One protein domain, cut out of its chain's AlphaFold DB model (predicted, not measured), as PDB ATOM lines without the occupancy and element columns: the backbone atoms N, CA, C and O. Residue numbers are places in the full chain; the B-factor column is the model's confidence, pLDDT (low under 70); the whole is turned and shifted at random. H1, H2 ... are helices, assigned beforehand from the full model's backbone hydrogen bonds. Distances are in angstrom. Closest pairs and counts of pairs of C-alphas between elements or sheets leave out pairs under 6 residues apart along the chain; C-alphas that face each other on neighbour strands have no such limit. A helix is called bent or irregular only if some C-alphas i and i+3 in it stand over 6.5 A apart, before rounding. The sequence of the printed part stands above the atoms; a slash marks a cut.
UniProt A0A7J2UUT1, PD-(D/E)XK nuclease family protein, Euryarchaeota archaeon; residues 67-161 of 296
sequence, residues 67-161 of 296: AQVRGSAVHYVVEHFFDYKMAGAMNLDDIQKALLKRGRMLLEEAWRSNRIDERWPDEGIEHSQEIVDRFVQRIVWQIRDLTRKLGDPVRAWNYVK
ATOM      1  N   ALA A  67      41.645  24.733  37.382       90.06
ATOM      2  CA  ALA A  67      40.829  25.323  36.323       90.06
ATOM      3  C   ALA A  67      41.320  24.977  34.903       90.06
ATOM      4  O   ALA A  67      40.495  24.748  34.016       90.06
ATOM      5  N   GLN A  68      42.639  24.921  34.677       90.50
ATOM      6  CA  GLN A  68      43.219  24.548  33.380       90.50
ATOM      7  C   GLN A  68      42.993  23.067  33.066       90.50
ATOM      8  O   GLN A  68      42.557  22.732  31.962       90.50
ATOM      9  N   VAL A  69      43.247  22.189  34.039       95.19
ATOM     10  CA  VAL A  69      43.088  20.738  33.861       95.19
ATOM     11  C   VAL A  69      41.610  20.372  33.705       95.19
ATOM     12  O   VAL A  69      41.248  19.658  32.771       95.19
ATOM     13  N   ARG A  70      40.727  20.955  34.525       95.12
ATOM     14  CA  ARG A  70      39.267  20.836  34.395       95.12
ATOM     15  C   ARG A  70      38.776  21.297  33.026       95.12
ATOM     16  O   ARG A  70      37.967  20.623  32.393       95.12
ATOM     17  N   GLY A  71      39.259  22.451  32.562       94.38
ATOM     18  CA  GLY A  71      38.930  22.970  31.238       94.38
ATOM     19  C   GLY A  71      39.314  21.985  30.135       94.38
ATOM     20  O   GLY A  71      38.481  21.666  29.293       94.38
ATOM     21  N   SER A  72      40.531  21.443  30.202       95.44
ATOM     22  CA  SER A  72      41.036  20.446  29.249       95.44
ATOM     23  C   SER A  72      40.208  19.156  29.268       95.44
ATOM     24  O   SER A  72      39.891  18.619  28.211       95.44
ATOM     25  N   ALA A  73      39.769  18.700  30.446       97.56
ATOM     26  CA  ALA A  73      38.893  17.537  30.568       97.56
ATOM     27  C   ALA A  73      37.536  17.743  29.873       97.56
ATOM     28  O   ALA A  73      37.029  16.833  29.228       97.56
ATOM     29  N   VAL A  74      36.957  18.946  29.941       97.38
ATOM     30  CA  VAL A  74      35.720  19.260  29.204       97.38
ATOM     31  C   VAL A  74      35.977  19.426  27.698       97.38
ATOM     32  O   VAL A  74      35.136  19.004  26.904       97.38
ATOM     33  N   HIS A  75      37.126  19.979  27.284       96.81
ATOM     34  CA  HIS A  75      37.511  20.025  25.862       96.81
ATOM     35  C   HIS A  75      37.626  18.615  25.264       96.81
ATOM     36  O   HIS A  75      37.060  18.363  24.200       96.81
ATOM     37  N   TYR A  76      38.217  17.669  26.002       98.31
ATOM     38  CA  TYR A  76      38.259  16.257  25.604       98.31
ATOM     39  C   TYR A  76      36.862  15.695  25.315       98.31
ATOM     40  O   TYR A  76      36.663  14.978  24.332       98.31
ATOM     41  N   VAL A  77      35.867  16.051  26.140       98.38
ATOM     42  CA  VAL A  77      34.479  15.632  25.914       98.38
ATOM     43  C   VAL A  77      33.966  16.171  24.585       98.38
ATOM     44  O   VAL A  77      33.517  15.379  23.765       98.38
ATOM     45  N   VAL A  78      34.015  17.484  24.345       96.62
ATOM     46  CA  VAL A  78      33.433  18.082  23.123       96.62
ATOM     47  C   VAL A  78      34.175  17.678  21.843       96.62
ATOM     48  O   VAL A  78      33.551  17.588  20.784       96.62
ATOM     49  N   GLU A  79      35.463  17.354  21.948       97.38
ATOM     50  CA  GLU A  79      36.269  16.767  20.876       97.38
ATOM     51  C   GLU A  79      35.778  15.356  20.503       97.38
ATOM     52  O   GLU A  79      35.487  15.080  19.337       97.38
ATOM     53  N   HIS A  80      35.592  14.474  21.487       98.31
ATOM     54  CA  HIS A  80      35.304  13.050  21.254       98.31
ATOM     55  C   HIS A  80      33.805  12.700  21.281       98.31
ATOM     56  O   HIS A  80      33.393  11.568  20.988       98.31
ATOM     57  N   PHE A  81      32.944  13.651  21.650       98.38
ATOM     58  CA  PHE A  81      31.504  13.433  21.808       98.38
ATOM     59  C   PHE A  81      30.845  12.961  20.507       98.38
ATOM     60  O   PHE A  81      30.076  11.995  20.495       98.38
ATOM     61  N   PHE A  82      31.187  13.611  19.393       97.50
ATOM     62  CA  PHE A  82      30.577  13.363  18.085       97.50
ATOM     63  C   PHE A  82      31.093  12.105  17.371       97.50
ATOM     64  O   PHE A  82      30.526  11.713  16.341       97.50
ATOM     65  N   ASP A  83      32.092  11.421  17.937       96.88
ATOM     66  CA  ASP A  83      32.542  10.102  17.469       96.88
ATOM     67  C   ASP A  83      31.496   9.015  17.720       96.88
ATOM     68  O   ASP A  83      31.556   7.932  17.133       96.88
ATOM     69  N   TYR A  84      30.496   9.307  18.557       96.81
ATOM     70  CA  TYR A  84      29.401   8.394  18.820       96.81
ATOM     71  C   TYR A  84      28.639   8.031  17.531       96.81
ATOM     72  O   TYR A  84      28.172   8.887  16.756       96.81
ATOM     73  N   LYS A  85      28.524   6.718  17.305       93.88
ATOM     74  CA  LYS A  85      27.818   6.106  16.177       93.88
ATOM     75  C   LYS A  85      26.493   5.540  16.681       93.88
ATOM     76  O   LYS A  85      26.486   4.714  17.588       93.88
ATOM     77  N   MET A  86      25.389   5.990  16.087       91.94
ATOM     78  CA  MET A  86      24.051   5.491  16.420       91.94
ATOM     79  C   MET A  86      23.907   4.034  15.970       91.94
ATOM     80  O   MET A  86      24.315   3.687  14.860       91.94
ATOM     81  N   ALA A  87      23.316   3.191  16.816       84.75
ATOM     82  CA  ALA A  87      23.137   1.760  16.568       84.75
ATOM     83  C   ALA A  87      21.893   1.474  15.701       84.75
ATOM     84  O   ALA A  87      21.007   0.716  16.090       84.75
ATOM     85  N   GLY A  88      21.814   2.099  14.525       85.50
ATOM     86  CA  GLY A  88      20.656   1.998  13.634       85.50
ATOM     87  C   GLY A  88      19.533   2.970  14.001       85.50
ATOM     88  O   GLY A  88      19.798   4.096  14.424       85.50
ATOM     89  N   ALA A  89      18.282   2.557  13.779       88.69
ATOM     90  CA  ALA A  89      17.109   3.385  14.049       88.69
ATOM     91  C   ALA A  89      16.921   3.583  15.561       88.69
ATOM     92  O   ALA A  89      16.824   2.617  16.314       88.69
ATOM     93  N   MET A  90      16.845   4.839  15.994       93.12
ATOM     94  CA  MET A  90      16.634   5.218  17.392       93.12
ATOM     95  C   MET A  90      15.615   6.353  17.459       93.12
ATOM     96  O   MET A  90      15.603   7.229  16.593       93.12
ATOM     97  N   ASN A  91      14.764   6.359  18.485       95.06
ATOM     98  CA  ASN A  91      13.884   7.497  18.751       95.06
ATOM     99  C   ASN A  91      14.638   8.606  19.521       95.06
ATOM    100  O   ASN A  91      15.779   8.433  19.952       95.06
ATOM    101  N   LEU A  92      14.002   9.770  19.691       95.50
ATOM    102  CA  LEU A  92      14.616  10.928  20.353       95.50
ATOM    103  C   LEU A  92      14.970  10.691  21.831       95.50
ATOM    104  O   LEU A  92      15.950  11.264  22.303       95.50
ATOM    105  N   ASP A  93      14.191   9.886  22.555       96.44
ATOM    106  CA  ASP A  93      14.431   9.596  23.974       96.44
ATOM    107  C   ASP A  93      15.657   8.689  24.150       96.44
ATOM    108  O   ASP A  93      16.550   8.985  24.948       96.44
ATOM    109  N   ASP A  94      15.766   7.651  23.318       96.62
ATOM    110  CA  ASP A  94      16.925   6.757  23.299       96.62
ATOM    111  C   ASP A  94      18.205   7.506  22.907       96.62
ATOM    112  O   ASP A  94      19.251   7.318  23.532       96.62
ATOM    113  N   ILE A  95      18.127   8.410  21.920       96.69
ATOM    114  CA  ILE A  95      19.252   9.277  21.537       96.69
ATOM    115  C   ILE A  95      19.656  10.180  22.703       96.69
ATOM    116  O   ILE A  95      20.841  10.272  23.019       96.69
ATOM    117  N   GLN A  96      18.700  10.825  23.375       97.56
ATOM    118  CA  GLN A  96      18.994  11.696  24.514       97.56
ATOM    119  C   GLN A  96      19.715  10.932  25.636       97.56
ATOM    120  O   GLN A  96      20.744  11.396  26.129       97.56
ATOM    121  N   LYS A  97      19.219   9.744  26.009       97.56
ATOM    122  CA  LYS A  97      19.844   8.883  27.028       97.56
ATOM    123  C   LYS A  97      21.253   8.451  26.625       97.56
ATOM    124  O   LYS A  97      22.177   8.533  27.436       97.56
ATOM    125  N   ALA A  98      21.429   8.024  25.376       97.75
ATOM    126  CA  ALA A  98      22.719   7.589  24.854       97.75
ATOM    127  C   ALA A  98      23.757   8.719  24.853       97.75
ATOM    128  O   ALA A  98      24.896   8.515  25.276       97.75
ATOM    129  N   LEU A  99      23.358   9.920  24.431       98.31
ATOM    130  CA  LEU A  99      24.237  11.083  24.380       98.31
ATOM    131  C   LEU A  99      24.612  11.597  25.777       98.31
ATOM    132  O   LEU A  99      25.779  11.903  26.007       98.31
ATOM    133  N   LEU A 100      23.676  11.622  26.734       98.19
ATOM    134  CA  LEU A 100      23.989  11.967  28.131       98.19
ATOM    135  C   LEU A 100      24.997  10.983  28.727       98.19
ATOM    136  O   LEU A 100      26.009  11.393  29.295       98.19
ATOM    137  N   LYS A 101      24.766   9.679  28.527       98.25
ATOM    138  CA  LYS A 101      25.702   8.638  28.958       98.25
ATOM    139  C   LYS A 101      27.082   8.829  28.320       98.25
ATOM    140  O   LYS A 101      28.083   8.768  29.025       98.25
ATOM    141  N   ARG A 102      27.146   9.100  27.012       98.31
ATOM    142  CA  ARG A 102      28.407   9.336  26.289       98.31
ATOM    143  C   ARG A 102      29.183  10.522  26.859       98.31
ATOM    144  O   ARG A 102      30.380  10.381  27.090       98.31
ATOM    145  N   GLY A 103      28.518  11.658  27.074       98.50
ATOM    146  CA  GLY A 103      29.152  12.858  27.622       98.50
ATOM    147  C   GLY A 103      29.765  12.602  28.999       98.50
ATOM    148  O   GLY A 103      30.937  12.902  29.214       98.50
ATOM    149  N   ARG A 104      29.004  11.975  29.903       98.50
ATOM    150  CA  ARG A 104      29.472  11.657  31.261       98.50
ATOM    151  C   ARG A 104      30.616  10.645  31.271       98.50
ATOM    152  O   ARG A 104      31.606  10.884  31.948       98.50
ATOM    153  N   MET A 105      30.534   9.588  30.459       98.62
ATOM    154  CA  MET A 105      31.621   8.604  30.335       98.62
ATOM    155  C   MET A 105      32.931   9.240  29.854       98.62
ATOM    156  O   MET A 105      33.989   8.938  30.394       98.62
ATOM    157  N   LEU A 106      32.869  10.126  28.852       98.75
ATOM    158  CA  LEU A 106      34.050  10.852  28.373       98.75
ATOM    159  C   LEU A 106      34.637  11.766  29.449       98.75
ATOM    160  O   LEU A 106      35.855  11.884  29.559       98.75
ATOM    161  N   LEU A 107      33.774  12.415  30.235       98.62
ATOM    162  CA  LEU A 107      34.226  13.282  31.311       98.62
ATOM    163  C   LEU A 107      34.924  12.474  32.407       98.62
ATOM    164  O   LEU A 107      36.016  12.848  32.809       98.62
ATOM    165  N   GLU A 108      34.334  11.362  32.850       98.38
ATOM    166  CA  GLU A 108      34.937  10.449  33.833       98.38
ATOM    167  C   GLU A 108      36.289   9.905  33.347       98.38
ATOM    168  O   GLU A 108      37.261   9.851  34.102       98.38
ATOM    169  N   GLU A 109      36.377   9.544  32.067       98.50
ATOM    170  CA  GLU A 109      37.614   9.091  31.434       98.50
ATOM    171  C   GLU A 109      38.705  10.169  31.480       98.50
ATOM    172  O   GLU A 109      39.828   9.891  31.919       98.50
ATOM    173  N   ALA A 110      38.377  11.397  31.070       98.19
ATOM    174  CA  ALA A 110      39.300  12.526  31.108       98.19
ATOM    175  C   ALA A 110      39.690  12.894  32.545       98.19
ATOM    176  O   ALA A 110      40.862  13.164  32.814       98.19
ATOM    177  N   TRP A 111      38.733  12.863  33.473       97.69
ATOM    178  CA  TRP A 111      38.933  13.176  34.887       97.69
ATOM    179  C   TRP A 111      39.950  12.233  35.528       97.69
ATOM    180  O   TRP A 111      40.962  12.670  36.083       97.69
ATOM    181  N   ARG A 112      39.737  10.924  35.345       97.38
ATOM    182  CA  ARG A 112      40.627   9.870  35.838       97.38
ATOM    183  C   ARG A 112      42.004   9.936  35.185       97.38
ATOM    184  O   ARG A 112      43.014   9.813  35.873       97.38
ATOM    185  N   SER A 113      42.068  10.140  33.869       97.25
ATOM    186  CA  SER A 113      43.344  10.167  33.135       97.25
ATOM    187  C   SER A 113      44.231  11.344  33.549       97.25
ATOM    188  O   SER A 113      45.452  11.218  33.577       97.25
ATOM    189  N   ASN A 114      43.619  12.463  33.944       96.00
ATOM    190  CA  ASN A 114      44.320  13.626  34.483       96.00
ATOM    191  C   ASN A 114      44.585  13.543  35.999       96.00
ATOM    192  O   ASN A 114      45.210  14.454  36.550       96.00
ATOM    193  N   ARG A 115      44.145  12.460  36.665       96.31
ATOM    194  CA  ARG A 115      44.267  12.225  38.117       96.31
ATOM    195  C   ARG A 115      43.765  13.414  38.940       96.31
ATOM    196  O   ARG A 115      44.425  13.847  39.882       96.31
ATOM    197  N   ILE A 116      42.629  13.987  38.538       95.56
ATOM    198  CA  ILE A 116      42.134  15.236  39.131       95.56
ATOM    199  C   ILE A 116      41.811  15.043  40.616       95.56
ATOM    200  O   ILE A 116      42.284  15.842  41.414       95.56
ATOM    201  N   ASP A 117      41.149  13.944  40.991       95.06
ATOM    202  CA  ASP A 117      40.816  13.649  42.397       95.06
ATOM    203  C   ASP A 117      42.059  13.473  43.289       95.06
ATOM    204  O   ASP A 117      42.029  13.778  44.475       95.06
ATOM    205  N   GLU A 118      43.179  12.999  42.731       95.88
ATOM    206  CA  GLU A 118      44.438  12.858  43.478       95.88
ATOM    207  C   GLU A 118      45.148  14.207  43.655       95.88
ATOM    208  O   GLU A 118      45.763  14.464  44.687       95.88
ATOM    209  N   ARG A 119      45.093  15.064  42.627       94.88
ATOM    210  CA  ARG A 119      45.765  16.373  42.603       94.88
ATOM    211  C   ARG A 119      44.975  17.448  43.354       94.88
ATOM    212  O   ARG A 119      45.583  18.365  43.898       94.88
ATOM    213  N   TRP A 120      43.647  17.337  43.360       96.06
ATOM    214  CA  TRP A 120      42.701  18.280  43.957       96.06
ATOM    215  C   TRP A 120      41.521  17.533  44.606       96.06
ATOM    216  O   TRP A 120      40.415  17.563  44.073       96.06
ATOM    217  N   PRO A 121      41.730  16.872  45.759       93.75
ATOM    218  CA  PRO A 121      40.711  16.029  46.399       93.75
ATOM    219  C   PRO A 121      39.470  16.794  46.879       93.75
ATOM    220  O   PRO A 121      38.409  16.196  47.037       93.75
ATOM    221  N   ASP A 122      39.592  18.104  47.099       93.94
ATOM    222  CA  ASP A 122      38.482  18.970  47.512       93.94
ATOM    223  C   ASP A 122      37.652  19.494  46.323       93.94
ATOM    224  O   ASP A 122      36.613  20.126  46.516       93.94
ATOM    225  N   GLU A 123      38.101  19.256  45.086       91.25
ATOM    226  CA  GLU A 123      37.465  19.758  43.869       91.25
ATOM    227  C   GLU A 123      36.685  18.644  43.158       91.25
ATOM    228  O   GLU A 123      37.254  17.771  42.504       91.25
ATOM    229  N   GLY A 124      35.359  18.693  43.260       90.19
ATOM    230  CA  GLY A 124      34.473  17.672  42.702       90.19
ATOM    231  C   GLY A 124      34.212  17.777  41.190       90.19
ATOM    232  O   GLY A 124      34.376  18.823  40.546       90.19
ATOM    233  N   ILE A 125      33.759  16.665  40.602       95.50
ATOM    234  CA  ILE A 125      33.445  16.535  39.167       95.50
ATOM    235  C   ILE A 125      32.110  17.196  38.780       95.50
ATOM    236  O   ILE A 125      31.868  17.478  37.602       95.50
ATOM    237  N   GLU A 126      31.245  17.480  39.753       95.00
ATOM    238  CA  GLU A 126      29.836  17.842  39.577       95.00
ATOM    239  C   GLU A 126      29.670  19.080  38.694       95.00
ATOM    240  O   GLU A 126      28.883  19.079  37.749       95.00
ATOM    241  N   HIS A 127      30.470  20.125  38.925       92.81
ATOM    242  CA  HIS A 127      30.392  21.336  38.109       92.81
ATOM    243  C   HIS A 127      30.765  21.076  36.639       92.81
ATOM    244  O   HIS A 127      30.176  21.649  35.722       92.81
ATOM    245  N   SER A 128      31.720  20.179  36.387       95.56
ATOM    246  CA  SER A 128      32.091  19.791  35.020       95.56
ATOM    247  C   SER A 128      31.009  18.927  34.373       95.56
ATOM    248  O   SER A 128      30.731  19.088  33.183       95.56
ATOM    249  N   GLN A 129      30.352  18.062  35.153       96.56
ATOM    250  CA  GLN A 129      29.189  17.299  34.697       96.56
ATOM    251  C   GLN A 129      28.041  18.226  34.296       96.56
ATOM    252  O   GLN A 129      27.449  18.014  33.244       96.56
ATOM    253  N   GLU A 130      27.770  19.292  35.054       95.00
ATOM    254  CA  GLU A 130      26.760  20.291  34.680       95.00
ATOM    255  C   GLU A 130      27.070  20.954  33.330       95.00
ATOM    256  O   GLU A 130      26.168  21.131  32.507       95.00
ATOM    257  N   ILE A 131      28.335  21.312  33.079       95.00
ATOM    258  CA  ILE A 131      28.766  21.895  31.798       95.00
ATOM    259  C   ILE A 131      28.516  20.907  30.654       95.00
ATOM    260  O   ILE A 131      27.934  21.274  29.628       95.00
ATOM    261  N   VAL A 132      28.928  19.650  30.833       97.31
ATOM    262  CA  VAL A 132      28.753  18.591  29.832       97.31
ATOM    263  C   VAL A 132      27.274  18.306  29.586       97.31
ATOM    264  O   VAL A 132      26.846  18.275  28.434       97.31
ATOM    265  N   ASP A 133      26.469  18.165  30.634       96.44
ATOM    266  CA  ASP A 133      25.037  17.901  30.519       96.44
ATOM    267  C   ASP A 133      24.320  19.036  29.773       96.44
ATOM    268  O   ASP A 133      23.474  18.766  28.920       96.44
ATOM    269  N   ARG A 134      24.680  20.304  30.021       94.94
ATOM    270  CA  ARG A 134      24.133  21.453  29.275       94.94
ATOM    271  C   ARG A 134      24.533  21.435  27.804       94.94
ATOM    272  O   ARG A 134      23.684  21.671  26.939       94.94
ATOM    273  N   PHE A 135      25.793  21.122  27.511       96.06
ATOM    274  CA  PHE A 135      26.257  20.923  26.140       96.06
ATOM    275  C   PHE A 135      25.441  19.825  25.438       96.06
ATOM    276  O   PHE A 135      24.865  20.079  24.377       96.06
ATOM    277  N   VAL A 136      25.299  18.648  26.059       97.38
ATOM    278  CA  VAL A 136      24.507  17.534  25.514       97.38
ATOM    279  C   VAL A 136      23.054  17.942  25.293       97.38
ATOM    280  O   VAL A 136      22.506  17.692  24.219       97.38
ATOM    281  N   GLN A 137      22.428  18.596  26.273       95.94
ATOM    282  CA  GLN A 137      21.048  19.064  26.160       95.94
ATOM    283  C   GLN A 137      20.873  19.977  24.945       95.94
ATOM    284  O   GLN A 137      19.939  19.778  24.170       95.94
ATOM    285  N   ARG A 138      21.780  20.935  24.723       95.62
ATOM    286  CA  ARG A 138      21.720  21.825  23.555       95.62
ATOM    287  C   ARG A 138      21.816  21.058  22.235       95.62
ATOM    288  O   ARG A 138      21.055  21.352  21.315       95.62
ATOM    289  N   ILE A 139      22.692  20.058  22.145       96.94
ATOM    290  CA  ILE A 139      22.779  19.202  20.955       96.94
ATOM    291  C   ILE A 139      21.480  18.412  20.756       96.94
ATOM    292  O   ILE A 139      20.936  18.392  19.656       96.94
ATOM    293  N   VAL A 140      20.910  17.834  21.817       97.50
ATOM    294  CA  VAL A 140      19.612  17.139  21.755       97.50
ATOM    295  C   VAL A 140      18.491  18.074  21.288       97.50
ATOM    296  O   VAL A 140      17.646  17.666  20.488       97.50
ATOM    297  N   TRP A 141      18.491  19.337  21.720       96.94
ATOM    298  CA  TRP A 141      17.556  20.352  21.227       96.94
ATOM    299  C   TRP A 141      17.705  20.604  19.721       96.94
ATOM    300  O   TRP A 141      16.695  20.647  19.018       96.94
ATOM    301  N   GLN A 142      18.937  20.704  19.212       96.44
ATOM    302  CA  GLN A 142      19.196  20.848  17.774       96.44
ATOM    303  C   GLN A 142      18.732  19.618  16.985       96.44
ATOM    304  O   GLN A 142      18.054  19.764  15.969       96.44
ATOM    305  N   ILE A 143      19.031  18.408  17.476       97.94
ATOM    306  CA  ILE A 143      18.554  17.154  16.876       97.94
ATOM    307  C   ILE A 143      17.029  17.164  16.817       97.94
ATOM    308  O   ILE A 143      16.460  16.878  15.767       97.94
ATOM    309  N   ARG A 144      16.350  17.524  17.912       97.81
ATOM    310  CA  ARG A 144      14.884  17.575  17.978       97.81
ATOM    311  C   ARG A 144      14.299  18.550  16.957       97.81
ATOM    312  O   ARG A 144      13.339  18.187  16.283       97.81
ATOM    313  N   ASP A 145      14.861  19.753  16.823       97.31
ATOM    314  CA  ASP A 145      14.392  20.730  15.830       97.31
ATOM    315  C   ASP A 145      14.592  20.227  14.395       97.31
ATOM    316  O   ASP A 145      13.661  20.226  13.592       97.31
ATOM    317  N   LEU A 146      15.782  19.710  14.090       96.50
ATOM    318  CA  LEU A 146      16.097  19.163  12.772       96.50
ATOM    319  C   LEU A 146      15.279  17.912  12.451       96.50
ATOM    320  O   LEU A 146      14.885  17.728  11.304       96.50
ATOM    321  N   THR A 147      14.945  17.090  13.445       97.31
ATOM    322  CA  THR A 147      14.078  15.916  13.263       97.31
ATOM    323  C   THR A 147      12.704  16.324  12.742       97.31
ATOM    324  O   THR A 147      12.157  15.639  11.884       97.31
ATOM    325  N   ARG A 148      12.160  17.471  13.179       96.38
ATOM    326  CA  ARG A 148      10.877  17.990  12.667       96.38
ATOM    327  C   ARG A 148      10.934  18.321  11.175       96.38
ATOM    328  O   ARG A 148       9.914  18.235  10.504       96.38
ATOM    329  N   LYS A 149      12.112  18.698  10.668       94.69
ATOM    330  CA  LYS A 149      12.344  19.052   9.259       94.69
ATOM    331  C   LYS A 149      12.731  17.836   8.412       94.69
ATOM    332  O   LYS A 149      12.320  17.736   7.264       94.69
ATOM    333  N   LEU A 150      13.524  16.923   8.973       94.44
ATOM    334  CA  LEU A 150      14.128  15.794   8.258       94.44
ATOM    335  C   LEU A 150      13.359  14.472   8.414       94.44
ATOM    336  O   LEU A 150      13.642  13.525   7.683       94.44
ATOM    337  N   GLY A 151      12.440  14.380   9.379       95.44
ATOM    338  CA  GLY A 151      11.641  13.184   9.674       95.44
ATOM    339  C   GLY A 151      12.400  12.037  10.352       95.44
ATOM    340  O   GLY A 151      11.791  11.027  10.687       95.44
ATOM    341  N   ASP A 152      13.710  12.178  10.569       95.69
ATOM    342  CA  ASP A 152      14.578  11.124  11.101       95.69
ATOM    343  C   ASP A 152      15.627  11.724  12.061       95.69
ATOM    344  O   ASP A 152      16.468  12.531  11.639       95.69
ATOM    345  N   PRO A 153      15.609  11.347  13.354       96.81
ATOM    346  CA  PRO A 153      16.531  11.890  14.343       96.81
ATOM    347  C   PRO A 153      17.973  11.394  14.181       96.81
ATOM    348  O   PRO A 153      18.902  12.080  14.603       96.81
ATOM    349  N   VAL A 154      18.198  10.254  13.522       96.00
ATOM    350  CA  VAL A 154      19.548   9.770  13.204       96.00
ATOM    351  C   VAL A 154      20.149  10.606  12.074       96.00
ATOM    352  O   VAL A 154      21.322  10.986  12.139       96.00
ATOM    353  N   ARG A 155      19.346  10.989  11.070       95.31
ATOM    354  CA  ARG A 155      19.765  11.988  10.066       95.31
ATOM    355  C   ARG A 155      20.052  13.339  10.711       95.31
ATOM    356  O   ARG A 155      21.074  13.944  10.395       95.31
ATOM    357  N   ALA A 156      19.208  13.781  11.642       96.69
ATOM    358  CA  ALA A 156      19.439  15.010  12.394       96.69
ATOM    359  C   ALA A 156      20.748  14.961  13.206       96.69
ATOM    360  O   ALA A 156      21.528  15.908  13.140       96.69
ATOM    361  N   TRP A 157      21.045  13.849  13.894       96.88
ATOM    362  CA  TRP A 157      22.325  13.633  14.584       96.88
ATOM    363  C   TRP A 157      23.525  13.777  13.646       96.88
ATOM    364  O   TRP A 157      24.483  14.475  13.961       96.88
ATOM    365  N   ASN A 158      23.477  13.154  12.469       94.88
ATOM    366  CA  ASN A 158      24.566  13.273  11.501       94.88
ATOM    367  C   ASN A 158      24.695  14.697  10.941       94.88
ATOM    368  O   ASN A 158      25.801  15.131  10.626       94.88
ATOM    369  N   TYR A 159      23.589  15.442  10.856       95.38
ATOM    370  CA  TYR A 159      23.605  16.834  10.422       95.38
ATOM    371  C   TYR A 159      24.227  17.775  11.461       95.38
ATOM    372  O   TYR A 159      24.998  18.648  11.074       95.38
ATOM    373  N   VAL A 160      23.944  17.603  12.760       95.44
ATOM    374  CA  VAL A 160      24.485  18.488  13.818       95.44
ATOM    375  C   VAL A 160      25.989  18.329  14.037       95.44
ATOM    376  O   VAL A 160      26.608  19.201  14.641       95.44
ATOM    377  N   LYS A 161      26.591  17.229  13.565       96.06
ATOM    378  CA  LYS A 161      28.031  16.998  13.718       96.06
ATOM    379  C   LYS A 161      28.839  18.122  13.054       96.06
ATOM    380  O   LYS A 161      28.544  18.472  11.903       96.06
TER     381      LYS A 161
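What this domain is: This is residues 67 to 161 of the 296 residues of the protein "PD-(D/E)XK nuclease family protein" of Euryarchaeota archaeon (UniProt A0A7J2UUT1). H1, H2 and H4 form a rod-shaped up-and-down bundle, each running against the one before; H5 folds back on H4 at one end, and tiny H3 lies at the other. The printed part has 95 residues, with five named helices, H1 to H5 in order along the chain, that hold 76 of them, and no named strand; the class is all helix. The whole is only just compact, close to loose, with a radius of gyration of the C-alphas of 14.7 A, spanning 47 by 20 by 18 A.

Where its parts are: H1, residues 67 to 83, 25.6 A long, begins at C-alpha 67 (40.829, 25.323, 36.323); it is irregular, C-alphas 79 and 82 being 7.2 A apart. H2 is residues 92 to 113, 31.5 A; H3 116 to 119; H4 126 to 150, 35.1 A; H5 153 to 160, ending at C-alpha 160 (24.485, 18.488, 13.818).

How they stand to each other: H1 and H2, a helical hairpin, touch at Ala 73 and Ala 110, closest C-alphas 5.1 A apart, at a steep tilt of 42 degrees. H4 touches H2 at a shallow 31 degrees, opposite ways, closest C-alphas Gln 96 and Val 140, 6.1 A. Every O i to N i+4 pair is within hydrogen-bond range in H2 and H5, 11 of 13 in H1, 20 of 21 in H4; H3 is too short for one.

The domain as a whole: The farthest C-alphas, Arg 119 and Gly 151, are 47.5 A apart. The printed part has no cut and no long link; no printed residue is under 70 in pLDDT.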